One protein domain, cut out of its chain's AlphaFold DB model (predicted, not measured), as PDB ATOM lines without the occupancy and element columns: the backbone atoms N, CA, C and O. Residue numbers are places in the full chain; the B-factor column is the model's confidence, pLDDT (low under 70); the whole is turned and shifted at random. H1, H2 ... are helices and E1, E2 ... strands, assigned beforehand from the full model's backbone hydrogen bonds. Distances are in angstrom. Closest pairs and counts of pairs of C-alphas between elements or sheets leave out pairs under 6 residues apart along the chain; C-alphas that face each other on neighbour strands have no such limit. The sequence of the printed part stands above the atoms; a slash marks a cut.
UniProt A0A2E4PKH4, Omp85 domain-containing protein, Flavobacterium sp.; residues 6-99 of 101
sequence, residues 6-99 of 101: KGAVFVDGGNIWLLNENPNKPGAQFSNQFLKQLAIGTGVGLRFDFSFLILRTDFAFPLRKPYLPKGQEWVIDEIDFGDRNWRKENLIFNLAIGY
ATOM      1  N   LYS A   6     -34.824  22.086  -2.067       93.88
ATOM      2  CA  LYS A   6     -35.892  22.221  -1.075       93.88
ATOM      3  C   LYS A   6     -36.285  23.686  -0.965       93.88
ATOM      4  O   LYS A   6     -35.419  24.550  -0.871       93.88
ATOM      5  N   GLY A   7     -37.584  23.954  -0.975       95.19
ATOM      6  CA  GLY A   7     -38.139  25.288  -0.761       95.19
ATOM      7  C   GLY A   7     -38.879  25.374   0.566       95.19
ATOM      8  O   GLY A   7     -39.457  24.385   1.018       95.19
ATOM      9  N   ALA A   8     -38.881  26.556   1.172       95.94
ATOM     10  CA  ALA A   8     -39.676  26.862   2.352       95.94
ATOM     11  C   ALA A   8     -40.235  28.285   2.270       95.94
ATOM     12  O   ALA A   8     -39.579  29.193   1.765       95.94
ATOM     13  N   VAL A   9     -41.434  28.473   2.813       97.75
ATOM     14  CA  VAL A   9     -41.944  29.785   3.222       97.75
ATOM     15  C   VAL A   9     -41.909  29.825   4.742       97.75
ATOM     16  O   VAL A   9     -42.175  28.807   5.387       97.75
ATOM     17  N   PHE A  10     -41.543  30.959   5.323       97.62
ATOM     18  CA  PHE A  10     -41.375  31.064   6.768       97.62
ATOM     19  C   PHE A  10     -41.886  32.389   7.321       97.62
ATOM     20  O   PHE A  10     -41.960  33.400   6.623       97.62
ATOM     21  N   VAL A  11     -42.223  32.364   8.607       97.44
ATOM     22  CA  VAL A  11     -42.483  33.541   9.433       97.44
ATOM     23  C   VAL A  11     -41.614  33.393  10.669       97.44
ATOM     24  O   VAL A  11     -41.622  32.338  11.306       97.44
ATOM     25  N   ASP A  12     -40.868  34.436  10.994       95.62
ATOM     26  CA  ASP A  12     -40.057  34.510  12.197       95.62
ATOM     27  C   ASP A  12     -40.482  35.703  13.052       95.62
ATOM     28  O   ASP A  12     -41.135  36.646  12.598       95.62
ATOM     29  N   GLY A  13     -40.165  35.617  14.338       96.19
ATOM     30  CA  GLY A  13     -40.437  36.690  15.270       96.19
ATOM     31  C   GLY A  13     -39.409  36.706  16.380       96.19
ATOM     32  O   GLY A  13     -39.092  35.670  16.965       96.19
ATOM     33  N   GLY A  14     -38.888  37.889  16.677       95.50
ATOM     34  CA  GLY A  14     -37.822  38.052  17.650       95.50
ATOM     35  C   GLY A  14     -37.731  39.470  18.183       95.50
ATOM     36  O   GLY A  14     -38.186  40.430  17.564       95.50
ATOM     37  N   ASN A  15     -37.153  39.591  19.371       95.81
ATOM     38  CA  ASN A  15     -36.718  40.854  19.943       95.81
ATOM     39  C   ASN A  15     -35.639  40.576  21.004       95.81
ATOM     40  O   ASN A  15     -35.478  39.438  21.450       95.81
ATOM     41  N   ILE A  16     -34.886  41.606  21.390       94.38
ATOM     42  CA  ILE A  16     -33.843  41.527  22.418       94.38
ATOM     43  C   ILE A  16     -34.232  42.450  23.569       94.38
ATOM     44  O   ILE A  16     -34.552  43.619  23.356       94.38
ATOM     45  N   TRP A  17     -34.156  41.928  24.792       95.62
ATOM     46  CA  TRP A  17     -34.489  42.657  26.011       95.62
ATOM     47  C   TRP A  17     -33.316  42.702  26.985       95.62
ATOM     48  O   TRP A  17     -32.463  41.815  27.009       95.62
ATOM     49  N   LEU A  18     -33.308  43.731  27.829       95.88
ATOM     50  CA  LEU A  18     -32.429  43.824  28.987       95.88
ATOM     51  C   LEU A  18     -33.089  43.162  30.201       95.88
ATOM     52  O   LEU A  18     -34.289  43.313  30.427       95.88
ATOM     53  N   LEU A  19     -32.290  42.462  31.007       94.56
ATOM     54  CA  LEU A  19     -32.745  41.926  32.297       94.56
ATOM     55  C   LEU A  19     -32.981  43.054  33.312       94.56
ATOM     56  O   LEU A  19     -34.009  43.097  33.984       94.56
ATOM     57  N   ASN A  20     -32.040  43.997  33.371       93.38
ATOM     58  CA  ASN A  20     -32.088  45.148  34.264       93.38
ATOM     59  C   ASN A  20     -32.386  46.421  33.474       93.38
ATOM     60  O   ASN A  20     -31.991  46.551  32.312       93.38
ATOM     61  N   GLU A  21     -33.045  47.376  34.123       92.44
ATOM     62  CA  GLU A  21     -33.255  48.698  33.549       92.44
ATOM     63  C   GLU A  21     -31.922  49.391  33.243       92.44
ATOM     64  O   GLU A  21     -30.932  49.260  33.966       92.44
ATOM     65  N   ASN A  22     -31.907  50.149  32.151       93.56
ATOM     66  CA  ASN A  22     -30.783  50.987  31.777       93.56
ATOM     67  C   ASN A  22     -31.316  52.385  31.431       93.56
ATOM     68  O   ASN A  22     -32.080  52.500  30.469       93.56
ATOM     69  N   PRO A  23     -30.903  53.443  32.152       93.25
ATOM     70  CA  PRO A  23     -31.350  54.813  31.887       93.25
ATOM     71  C   PRO A  23     -31.084  55.289  30.451       93.25
ATOM     72  O   PRO A  23     -31.834  56.102  29.924       93.25
ATOM     73  N   ASN A  24     -30.060  54.742  29.787       94.69
ATOM     74  CA  ASN A  24     -29.718  55.071  28.401       94.69
ATOM     75  C   ASN A  24     -30.569  54.309  27.366       94.69
ATOM     76  O   ASN A  24     -30.458  54.573  26.171       94.69
ATOM     77  N   LYS A  25     -31.373  53.326  27.796       89.69
ATOM     78  CA  LYS A  25     -32.237  52.494  26.939       89.69
ATOM     79  C   LYS A  25     -33.625  52.315  27.579       89.69
ATOM     80  O   LYS A  25     -33.990  51.194  27.951       89.69
ATOM     81  N   PRO A  26     -34.400  53.403  27.734       88.94
ATOM     82  CA  PRO A  26     -35.728  53.330  28.336       88.94
ATOM     83  C   PRO A  26     -36.640  52.388  27.535       88.94
ATOM     84  O   PRO A  26     -36.641  52.404  26.307       88.94
ATOM     85  N   GLY A  27     -37.400  51.541  28.232       87.62
ATOM     86  CA  GLY A  27     -38.330  50.584  27.613       87.62
ATOM     87  C   GLY A  27     -37.696  49.309  27.039       87.62
ATOM     88  O   GLY A  27     -38.427  48.442  26.565       87.62
ATOM     89  N   ALA A  28     -36.368  49.153  27.113       92.12
ATOM     90  CA  ALA A  28     -35.673  47.953  26.640       92.12
ATOM     91  C   ALA A  28     -35.712  46.773  27.631       92.12
ATOM     92  O   ALA A  28     -35.280  45.675  27.281       92.12
ATOM     93  N   GLN A  29     -36.191  46.978  28.863       94.94
ATOM     94  CA  GLN A  29     -36.298  45.903  29.849       94.94
ATOM     95  C   GLN A  29     -37.382  44.894  29.451       94.94
ATOM     96  O   GLN A  29     -38.439  45.259  28.928       94.94
ATOM     97  N   PHE A  30     -37.127  43.615  29.722       95.56
ATOM     98  CA  PHE A  30     -38.139  42.578  29.591       95.56
ATOM     99  C   PHE A  30     -39.339  42.876  30.498       95.56
ATOM    100  O   PHE A  30     -39.184  43.205  31.673       95.56
ATOM    101  N   SER A  31     -40.548  42.760  29.953       93.50
ATOM    102  CA  SER A  31     -41.786  43.035  30.684       93.50
ATOM    103  C   SER A  31     -42.942  42.190  30.152       93.50
ATOM    104  O   SER A  31     -42.847  41.560  29.098       93.50
ATOM    105  N   ASN A  32     -44.096  42.256  30.820       93.44
ATOM    106  CA  ASN A  32     -45.332  41.598  30.371       93.44
ATOM    107  C   ASN A  32     -45.840  42.103  29.004       93.44
ATOM    108  O   ASN A  32     -46.792  41.554  28.455       93.44
ATOM    109  N   GLN A  33     -45.226  43.147  28.438       91.00
ATOM    110  CA  GLN A  33     -45.533  43.662  27.105       91.00
ATOM    111  C   GLN A  33     -44.658  43.050  25.999       91.00
ATOM    112  O   GLN A  33     -44.747  43.501  24.859       91.00
ATOM    113  N   PHE A  34     -43.854  42.020  26.289       92.56
ATOM    114  CA  PHE A  34     -42.903  41.425  25.339       92.56
ATOM    115  C   PHE A  34     -43.528  41.052  23.982       92.56
ATOM    116  O   PHE A  34     -42.935  41.317  22.940       92.56
ATOM    117  N   LEU A  35     -44.765  40.538  23.961       92.06
ATOM    118  CA  LEU A  35     -45.476  40.223  22.712       92.06
ATOM    119  C   LEU A  35     -45.696  41.463  21.834       92.06
ATOM    120  O   LEU A  35     -45.595  41.405  20.608       92.06
ATOM    121  N   LYS A  36     -45.950  42.622  22.449       91.31
ATOM    122  CA  LYS A  36     -46.094  43.891  21.724       91.31
ATOM    123  C   LYS A  36     -44.754  44.408  21.201       91.31
ATOM    124  O   LYS A  36     -44.758  45.183  20.259       91.31
ATOM    125  N   GLN A  37     -43.638  43.954  21.753       94.00
ATOM    126  CA  GLN A  37     -42.295  44.379  21.360       94.00
ATOM    127  C   GLN A  37     -41.655  43.442  20.321       94.00
ATOM    128  O   GLN A  37     -40.529  43.673  19.903       94.00
ATOM    129  N   LEU A  38     -42.357  42.385  19.898       95.50
ATOM    130  CA  LEU A  38     -41.849  41.413  18.933       95.50
ATOM    131  C   LEU A  38     -41.833  41.987  17.506       95.50
ATOM    132  O   LEU A  38     -42.887  42.372  16.986       95.50
ATOM    133  N   ALA A  39     -40.663  42.002  16.865       96.56
ATOM    134  CA  ALA A  39     -40.556  42.208  15.423       96.56
ATOM    135  C   ALA A  39     -40.928  40.915  14.704       96.56
ATOM    136  O   ALA A  39     -40.610  39.838  15.201       96.56
ATOM    137  N   ILE A  40     -41.625  41.025  13.574       97.69
ATOM    138  CA  ILE A  40     -42.082  39.869  12.795       97.69
ATOM    139  C   ILE A  40     -41.619  40.049  11.358       97.69
ATOM    140  O   ILE A  40     -41.897  41.083  10.742       97.69
ATOM    141  N   GLY A  41     -40.930  39.041  10.837       97.19
ATOM    142  CA  GLY A  41     -40.500  38.942   9.452       97.19
ATOM    143  C   GLY A  41     -41.134  37.743   8.762       97.19
ATOM    144  O   GLY A  41     -41.576  36.785   9.397       97.19
ATOM    145  N   THR A  42     -41.195  37.795   7.439       98.00
ATOM    146  CA  THR A  42     -41.535  36.635   6.616       98.00
ATOM    147  C   THR A  42     -40.594  36.555   5.433       98.00
ATOM    148  O   THR A  42     -39.957  37.541   5.059       98.00
ATOM    149  N   GLY A  43     -40.497  35.372   4.845       97.44
ATOM    150  CA  GLY A  43     -39.582  35.156   3.752       97.44
ATOM    151  C   GLY A  43     -39.745  33.819   3.066       97.44
ATOM    152  O   GLY A  43     -40.589  32.985   3.413       97.44
ATOM    153  N   VAL A  44     -38.898  33.644   2.063       97.88
ATOM    154  CA  VAL A  44     -38.763  32.417   1.292       97.88
ATOM    155  C   VAL A  44     -37.320  31.945   1.348       97.88
ATOM    156  O   VAL A  44     -36.385  32.742   1.254       97.88
ATOM    157  N   GLY A  45     -37.148  30.641   1.510       97.38
ATOM    158  CA  GLY A  45     -35.855  29.983   1.576       97.38
ATOM    159  C   GLY A  45     -35.740  28.929   0.489       97.38
ATOM    160  O   GLY A  45     -36.681  28.171   0.242       97.38
ATOM    161  N   LEU A  46     -34.575  28.862  -0.143       96.88
ATOM    162  CA  LEU A  46     -34.183  27.747  -0.996       96.88
ATOM    163  C   LEU A  46     -32.943  27.092  -0.408       96.88
ATOM    164  O   LEU A  46     -31.998  27.758   0.016       96.88
ATOM    165  N   ARG A  47     -32.951  25.767  -0.406       95.94
ATOM    166  CA  ARG A  47     -31.858  24.926   0.050       95.94
ATOM    167  C   ARG A  47     -31.471  23.975  -1.071       95.94
ATOM    168  O   ARG A  47     -32.321  23.263  -1.597       95.94
ATOM    169  N   PHE A  48     -30.186  23.950  -1.392       94.69
ATOM    170  CA  PHE A  48     -29.599  23.082  -2.401       94.69
ATOM    171  C   PHE A  48     -28.651  22.102  -1.709       94.69
ATOM    172  O   PHE A  48     -27.675  22.517  -1.084       94.69
ATOM    173  N   ASP A  49     -28.957  20.814  -1.813       93.81
ATOM    174  CA  ASP A  49     -28.193  19.717  -1.221       93.81
ATOM    175  C   ASP A  49     -27.284  19.097  -2.301       93.81
ATOM    176  O   ASP A  49     -27.677  18.168  -3.008       93.81
ATOM    177  N   PHE A  50     -26.065  19.623  -2.458       89.88
ATOM    178  CA  PHE A  50     -25.034  19.003  -3.298       89.88
ATOM    179  C   PHE A  50     -24.271  17.934  -2.503       89.88
ATOM    180  O   PHE A  50     -24.167  18.005  -1.280       89.88
ATOM    181  N   SER A  51     -23.657  16.966  -3.190       88.00
ATOM    182  CA  SER A  51     -22.933  15.857  -2.539       88.00
ATOM    183  C   SER A  51     -21.754  16.293  -1.661       88.00
ATOM    184  O   SER A  51     -21.337  15.543  -0.789       88.00
ATOM    185  N   PHE A  52     -21.201  17.483  -1.896       88.56
ATOM    186  CA  PHE A  52     -20.027  18.017  -1.197       88.56
ATOM    187  C   PHE A  52     -20.322  19.307  -0.413       88.56
ATOM    188  O   PHE A  52     -19.445  19.803   0.291       88.56
ATOM    189  N   LEU A  53     -21.524  19.881  -0.553       92.38
ATOM    190  CA  LEU A  53     -21.884  21.176   0.030       92.38
ATOM    191  C   LEU A  53     -23.406  21.360   0.116       92.38
ATOM    192  O   LEU A  53     -24.132  21.039  -0.819       92.38
ATOM    193  N   ILE A  54     -23.883  21.981   1.193       93.94
ATOM    194  CA  ILE A  54     -25.249  22.497   1.323       93.94
ATOM    195  C   ILE A  54     -25.216  24.017   1.157       93.94
ATOM    196  O   ILE A  54     -24.503  24.715   1.883       93.94
ATOM    197  N   LEU A  55     -26.020  24.533   0.229       95.69
ATOM    198  CA  LEU A  55     -26.214  25.966   0.010       95.69
ATOM    199  C   LEU A  55     -27.615  26.373   0.467       95.69
ATOM    200  O   LEU A  55     -28.588  25.690   0.149       95.69
ATOM    201  N   ARG A  56     -27.733  27.497   1.174       96.75
ATOM    202  CA  ARG A  56     -29.026  28.104   1.514       96.75
ATOM    203  C   ARG A  56     -29.061  29.562   1.108       96.75
ATOM    204  O   ARG A  56     -28.096  30.292   1.335       96.75
ATOM    205  N   THR A  57     -30.186  29.956   0.536       97.38
ATOM    206  CA  THR A  57     -30.499  31.332   0.173       97.38
ATOM    207  C   THR A  57     -31.843  31.687   0.775       97.38
ATOM    208  O   THR A  57     -32.847  31.077   0.404       97.38
ATOM    209  N   ASP A  58     -31.863  32.675   1.656       97.31
ATOM    210  CA  ASP A  58     -33.074  33.130   2.323       97.31
ATOM    211  C   ASP A  58     -33.308  34.603   1.994       97.31
ATOM    212  O   ASP A  58     -32.409  35.437   2.128       97.31
ATOM    213  N   PHE A  59     -34.522  34.912   1.556       97.25
ATOM    214  CA  PHE A  59     -34.981  36.265   1.278       97.25
ATOM    215  C   PHE A  59     -36.108  36.598   2.241       97.25
ATOM    216  O   PHE A  59     -37.135  35.919   2.230       97.25
ATOM    217  N   ALA A  60     -35.930  37.634   3.053       97.31
ATOM    218  CA  ALA A  60     -36.895  38.037   4.067       97.31
ATOM    219  C   ALA A  60     -37.216  39.532   3.991       97.31
ATOM    220  O   ALA A  60     -36.398  40.335   3.542       97.31
ATOM    221  N   PHE A  61     -38.408  39.896   4.451       97.69
ATOM    222  CA  PHE A  61     -38.862  41.274   4.607       97.69
ATOM    223  C   PHE A  61     -39.765  41.400   5.850       97.69
ATOM    224  O   PHE A  61     -40.364  40.413   6.293       97.69
ATOM    225  N   PRO A  62     -39.850  42.590   6.469       97.50
ATOM    226  CA  PRO A  62     -40.601  42.782   7.703       97.50
ATOM    227  C   PRO A  62     -42.113  42.810   7.447       97.50
ATOM    228  O   PRO A  62     -42.583  43.473   6.528       97.50
ATOM    229  N   LEU A  63     -42.876  42.158   8.324       97.44
ATOM    230  CA  LEU A  63     -44.329  42.337   8.453       97.44
ATOM    231  C   LEU A  63     -44.675  43.277   9.612       97.44
ATOM    232  O   LEU A  63     -45.704  43.955   9.582       97.44
ATOM    233  N   ARG A  64     -43.816  43.322  10.641       97.00
ATOM    234  CA  ARG A  64     -44.024  44.135  11.837       97.00
ATOM    235  C   ARG A  64     -42.730  44.745  12.377       97.00
ATOM    236  O   ARG A  64     -41.784  44.020  12.685       97.00
ATOM    237  N   LYS A  65     -42.734  46.062  12.590       96.38
ATOM    238  CA  LYS A  65     -41.648  46.866  13.169       96.38
ATOM    239  C   LYS A  65     -42.100  47.478  14.509       96.38
ATOM    240  O   LYS A  65     -42.818  48.474  14.517       96.38
ATOM    241  N   PRO A  66     -41.680  46.929  15.664       94.19
ATOM    242  CA  PRO A  66     -42.205  47.314  16.979       94.19
ATOM    243  C   PRO A  66     -41.701  48.678  17.481       94.19
ATOM    244  O   PRO A  66     -42.173  49.163  18.503       94.19
ATOM    245  N   TYR A  67     -40.730  49.280  16.792       91.81
ATOM    246  CA  TYR A  67     -40.171  50.597  17.109       91.81
ATOM    247  C   TYR A  67     -40.902  51.755  16.407       91.81
ATOM    248  O   TYR A  67     -40.544  52.912  16.620       91.81
ATOM    249  N   LEU A  68     -41.888  51.460  15.553       94.50
ATOM    250  CA  LEU A  68     -42.733  52.473  14.919       94.50
ATOM    251  C   LEU A  68     -43.797  53.011  15.894       94.50
ATOM    252  O   LEU A  68     -44.067  52.385  16.924       94.50
ATOM    253  N   PRO A  69     -44.408  54.175  15.597       94.19
ATOM    254  CA  PRO A  69     -45.502  54.711  16.395       94.19
ATOM    255  C   PRO A  69     -46.649  53.713  16.565       94.19
ATOM    256  O   PRO A  69     -46.943  52.904  15.685       94.19
ATOM    257  N   LYS A  70     -47.344  53.816  17.701       90.81
ATOM    258  CA  LYS A  70     -48.465  52.933  18.025       90.81
ATOM    259  C   LYS A  70     -49.553  53.005  16.950       90.81
ATOM    260  O   LYS A  70     -50.066  54.085  16.667       90.81
ATOM    261  N   GLY A  71     -49.943  51.851  16.417       92.69
ATOM    262  CA  GLY A  71     -50.894  51.716  15.313       92.69
ATOM    263  C   GLY A  71     -50.248  51.642  13.926       92.69
ATOM    264  O   GLY A  71     -50.965  51.379  12.968       92.69
ATOM    265  N   GLN A  72     -48.930  51.842  13.813       94.75
ATOM    266  CA  GLN A  72     -48.159  51.762  12.561       94.75
ATOM    267  C   GLN A  72     -47.129  50.624  12.589       94.75
ATOM    268  O   GLN A  72     -46.270  50.527  11.723       94.75
ATOM    269  N   GLU A  73     -47.160  49.755  13.603       95.31
ATOM    270  CA  GLU A  73     -46.157  48.702  13.742       95.31
ATOM    271  C   GLU A  73     -46.296  47.629  12.661       95.31
ATOM    272  O   GLU A  73     -45.310  46.978  12.335       95.31
ATOM    273  N   TRP A  74     -47.500  47.412  12.129       96.81
ATOM    274  CA  TRP A  74     -47.742  46.484  11.025       96.81
ATOM    275  C   TRP A  74     -47.538  47.203   9.698       96.81
ATOM    276  O   TRP A  74     -48.280  48.121   9.378       96.81
ATOM    277  N   VAL A  75     -46.554  46.748   8.928       96.50
ATOM    278  CA  VAL A  75     -46.101  47.410   7.691       96.50
ATOM    279  C   VAL A  75     -46.459  46.612   6.439       96.50
ATOM    280  O   VAL A  75     -45.825  46.746   5.398       96.50
ATOM    281  N   ILE A  76     -47.462  45.739   6.543       95.56
ATOM    282  CA  ILE A  76     -47.881  44.845   5.454       95.56
ATOM    283  C   ILE A  76     -48.381  45.662   4.254       95.56
ATOM    284  O   ILE A  76     -48.030  45.365   3.116       95.56
ATOM    285  N   ASP A  77     -49.133  46.731   4.521       95.06
ATOM    286  CA  ASP A  77     -49.681  47.619   3.491       95.06
ATOM    287  C   ASP A  77     -48.616  48.537   2.856       95.06
ATOM    288  O   ASP A  77     -48.878  49.196   1.854       95.06
ATOM    289  N   GLU A  78     -47.404  48.573   3.420       94.75
ATOM    290  CA  GLU A  78     -46.271  49.369   2.931       94.75
ATOM    291  C   GLU A  78     -45.295  48.547   2.074       94.75
ATOM    292  O   GLU A  78     -44.238  49.048   1.689       94.75
ATOM    293  N   ILE A  79     -45.583  47.268   1.810       95.75
ATOM    294  CA  ILE A  79     -44.693  46.392   1.041       95.75
ATOM    295  C   ILE A  79     -44.668  46.820  -0.430       95.75
ATOM    296  O   ILE A  79     -45.652  46.661  -1.149       95.75
ATOM    297  N   ASP A  80     -43.505  47.278  -0.899       96.38
ATOM    298  CA  ASP A  80     -43.297  47.668  -2.294       96.38
ATOM    299  C   ASP A  80     -42.022  47.041  -2.880       96.38
ATOM    300  O   ASP A  80     -40.918  47.584  -2.823       96.38
ATOM    301  N   PHE A  81     -42.179  45.877  -3.509       94.69
ATOM    302  CA  PHE A  81     -41.080  45.226  -4.221       94.69
ATOM    303  C   PHE A  81     -40.694  45.932  -5.525       94.69
ATOM    304  O   PHE A  81     -39.645  45.598  -6.075       94.69
ATOM    305  N   GLY A  82     -41.496  46.867  -6.044       96.56
ATOM    306  CA  GLY A  82     -41.198  47.656  -7.241       96.56
ATOM    307  C   GLY A  82     -40.256  48.822  -6.944       96.56
ATOM    308  O   GLY A  82     -39.333  49.089  -7.726       96.56
ATOM    309  N   ASP A  83     -40.394  49.434  -5.770       97.31
ATOM    310  CA  ASP A  83     -39.545  50.536  -5.333       97.31
ATOM    311  C   ASP A  83     -38.128  50.081  -4.939       97.31
ATOM    312  O   ASP A  83     -37.891  49.129  -4.189       97.31
ATOM    313  N   ARG A  84     -37.125  50.775  -5.485       96.50
ATOM    314  CA  ARG A  84     -35.714  50.433  -5.266       96.50
ATOM    315  C   ARG A  84     -35.252  50.763  -3.847       96.50
ATOM    316  O   ARG A  84     -34.410  50.032  -3.318       96.50
ATOM    317  N   ASN A  85     -35.736  51.857  -3.269       97.12
ATOM    318  CA  ASN A  85     -35.345  52.286  -1.930       97.12
ATOM    319  C   ASN A  85     -35.959  51.351  -0.888       97.12
ATOM    320  O   ASN A  85     -35.238  50.853  -0.028       97.12
ATOM    321  N   TRP A  86     -37.231  50.991  -1.057       96.88
ATOM    322  CA  TRP A  86     -37.916  50.025  -0.216       96.88
ATOM    323  C   TRP A  86     -37.175  48.692  -0.181       96.88
ATOM    324  O   TRP A  86     -36.865  48.200   0.904       96.88
ATOM    325  N   ARG A  87     -36.802  48.132  -1.346       96.19
ATOM    326  CA  ARG A  87     -36.014  46.886  -1.393       96.19
ATOM    327  C   ARG A  87     -34.685  47.029  -0.655       96.19
ATOM    328  O   ARG A  87     -34.295  46.119   0.063       96.19
ATOM    329  N   LYS A  88     -33.989  48.156  -0.812       95.56
ATOM    330  CA  LYS A  88     -32.699  48.397  -0.146       95.56
ATOM    331  C   LYS A  88     -32.827  48.438   1.382       95.56
ATOM    332  O   LYS A  88     -31.893  48.041   2.070       95.56
ATOM    333  N   GLU A  89     -33.945  48.937   1.896       94.75
ATOM    334  CA  GLU A  89     -34.173  49.121   3.333       94.75
ATOM    335  C   GLU A  89     -34.824  47.913   4.013       94.75
ATOM    336  O   GLU A  89     -34.604  47.691   5.201       94.75
ATOM    337  N   ASN A  90     -35.634  47.145   3.281       96.31
ATOM    338  CA  ASN A  90     -36.510  46.129   3.866       96.31
ATOM    339  C   ASN A  90     -36.177  44.699   3.438       96.31
ATOM    340  O   ASN A  90     -36.534  43.769   4.157       96.31
ATOM    341  N   LEU A  91     -35.519  44.502   2.293       96.00
ATOM    342  CA  LEU A  91     -35.224  43.168   1.780       96.00
ATOM    343  C   LEU A  91     -33.868  42.694   2.298       96.00
ATOM    344  O   LEU A  91     -32.822  43.274   2.009       96.00
ATOM    345  N   ILE A  92     -33.898  41.604   3.054       95.56
ATOM    346  CA  ILE A  92     -32.726  40.974   3.648       95.56
ATOM    347  C   ILE A  92     -32.436  39.701   2.868       95.56
ATOM    348  O   ILE A  92     -33.305  38.842   2.720       95.56
ATOM    349  N   PHE A  93     -31.204  39.582   2.386       96.38
ATOM    350  CA  PHE A  93     -30.704  38.368   1.759       96.38
ATOM    351  C   PHE A  93     -29.661  37.715   2.659       96.38
ATOM    352  O   PHE A  93     -28.665  38.348   3.013       96.38
ATOM    353  N   ASN A  94     -29.871  36.443   2.981       95.94
ATOM    354  CA  ASN A  94     -28.910  35.625   3.703       95.94
ATOM    355  C   ASN A  94     -28.417  34.486   2.812       95.94
ATOM    356  O   ASN A  94     -29.204  33.767   2.195       95.94
ATOM    357  N   LEU A  95     -27.098  34.309   2.791       96.62
ATOM    358  CA  LEU A  95     -26.418  33.210   2.121       96.62
ATOM    359  C   LEU A  95     -25.706  32.367   3.175       96.62
ATOM    360  O   LEU A  95     -24.881  32.887   3.925       96.62
ATOM    361  N   ALA A  96     -25.990  31.069   3.214       95.44
ATOM    362  CA  ALA A  96     -25.283  30.141   4.087       95.44
ATOM    363  C   ALA A  96     -24.696  28.970   3.299       95.44
ATOM    364  O   ALA A  96     -25.327  28.421   2.397       95.44
ATOM    365  N   ILE A  97     -23.483  28.583   3.689       95.06
ATOM    366  CA  ILE A  97     -22.674  27.537   3.067       95.06
ATOM    367  C   ILE A  97     -22.283  26.554   4.173       95.06
ATOM    368  O   ILE A  97     -21.765  26.977   5.206       95.06
ATOM    369  N   GLY A  98     -22.553  25.261   3.990       92.56
ATOM    370  CA  GLY A  98     -22.260  24.229   4.988       92.56
ATOM    371  C   GLY A  98     -21.809  22.907   4.373       92.56
ATOM    372  O   GLY A  98     -22.085  22.631   3.211       92.56
ATOM    373  N   TYR A  99     -21.119  22.079   5.154       88.44
ATOM    374  CA  TYR A  99     -20.679  20.751   4.723       88.44
ATOM    375  C   TYR A  99     -21.774  19.698   4.987       88.44
ATOM    376  O   TYR A  99     -22.423  19.775   6.036       88.44
TER     377      TYR A  99
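Overview. This is residues 6 to 99 of the 101 residues of the protein "Omp85 domain-containing protein" of Flavobacterium sp. (UniProt A0A2E4PKH4). A long, twisted sheet of four antiparallel strands makes the body, with the long hairpin of E2 and E3 in its middle, E1 and E4 at its edges, and the tight link from E2 to E3 at one end. Two long loops and two small helices, H1 and H2, gather toward the other end, where E1 and E3 finish and E2 and E4 begin. The 94 printed residues hold two named helices and four named strands, in the chain order E1, H1, E2, E3, H2, E4, and the sheet's order is E1 - E2 - E3 - E4. The class is mixed, helices and strands. The whole is loose, with a radius of gyration of the C-alphas of 16.9 A, and elongated, spanning 52 by 34 by 21 A.

Along the chain. Start in the sheet with E2, residues 39 to 50, which measures 33.6 A from first to last C-alpha and bends by 52 degrees at residue 42. Beside it find E3, residues 53 to 64, 34.0 A long. Find C-alpha 6 at (-35.892, 22.221, -1.075); from there E1, residues 6 to 14, runs 24.6 A and bends by 53 degrees at residue 9. E4, residues 92 to 98, runs 19.8 A and ends with C-alpha 98 at (-22.260, 24.229, 4.988). H1, residues 34 to 37, is 5.0 A long. H2, residues 84 to 90, is 10.1 A long and begins with C-alpha 84 at (-35.714, 50.433, -5.266).

Arrangement. Look first at the inner strands E2 and E3, a hairpin: they are antiparallel at 165 degrees, with N 46 and O 57 at 2.9 A, within hydrogen-bond range. The edge strand E1 is antiparallel to E2 at 151 degrees, and N 8 and O 45 are within hydrogen-bond range at 2.9 A. The other edge strand, E4, is antiparallel to E3 at 157 degrees, with N 58 and O 94 within that range at 2.9 A. E1 and E4 are apart. H2 is on the sheet but only grazes it, with residues 87 to 90; the closest C-alphas of H2 and E3, those of Asn 90 and Phe 61, are 5.4 A apart. H1 is on the sheet too and only grazes it, with residues 34 to 37; it and E1 are near each other, with 5 pairs of C-alphas within 10 A. H1 and H2 are apart. In H2 every O i to N i+4 pair is within hydrogen-bond range, while H1 is too short for such a pair, though its 1 O i to N i+3 pair is within range.

Size, cuts and confidence. The two C-alphas farthest apart in the domain are those of Pro 23 and Ser 51, at 52.7 A. The links E1 to H1 and E3 to H2 are long, with 19 residues each, while H1 to E2, E2 to E3 and H2 to E4 are tight. The printed part, residues 6 to 99, has no cut. The mean pLDDT of the printed part is 94.9, and no printed residue is under 70.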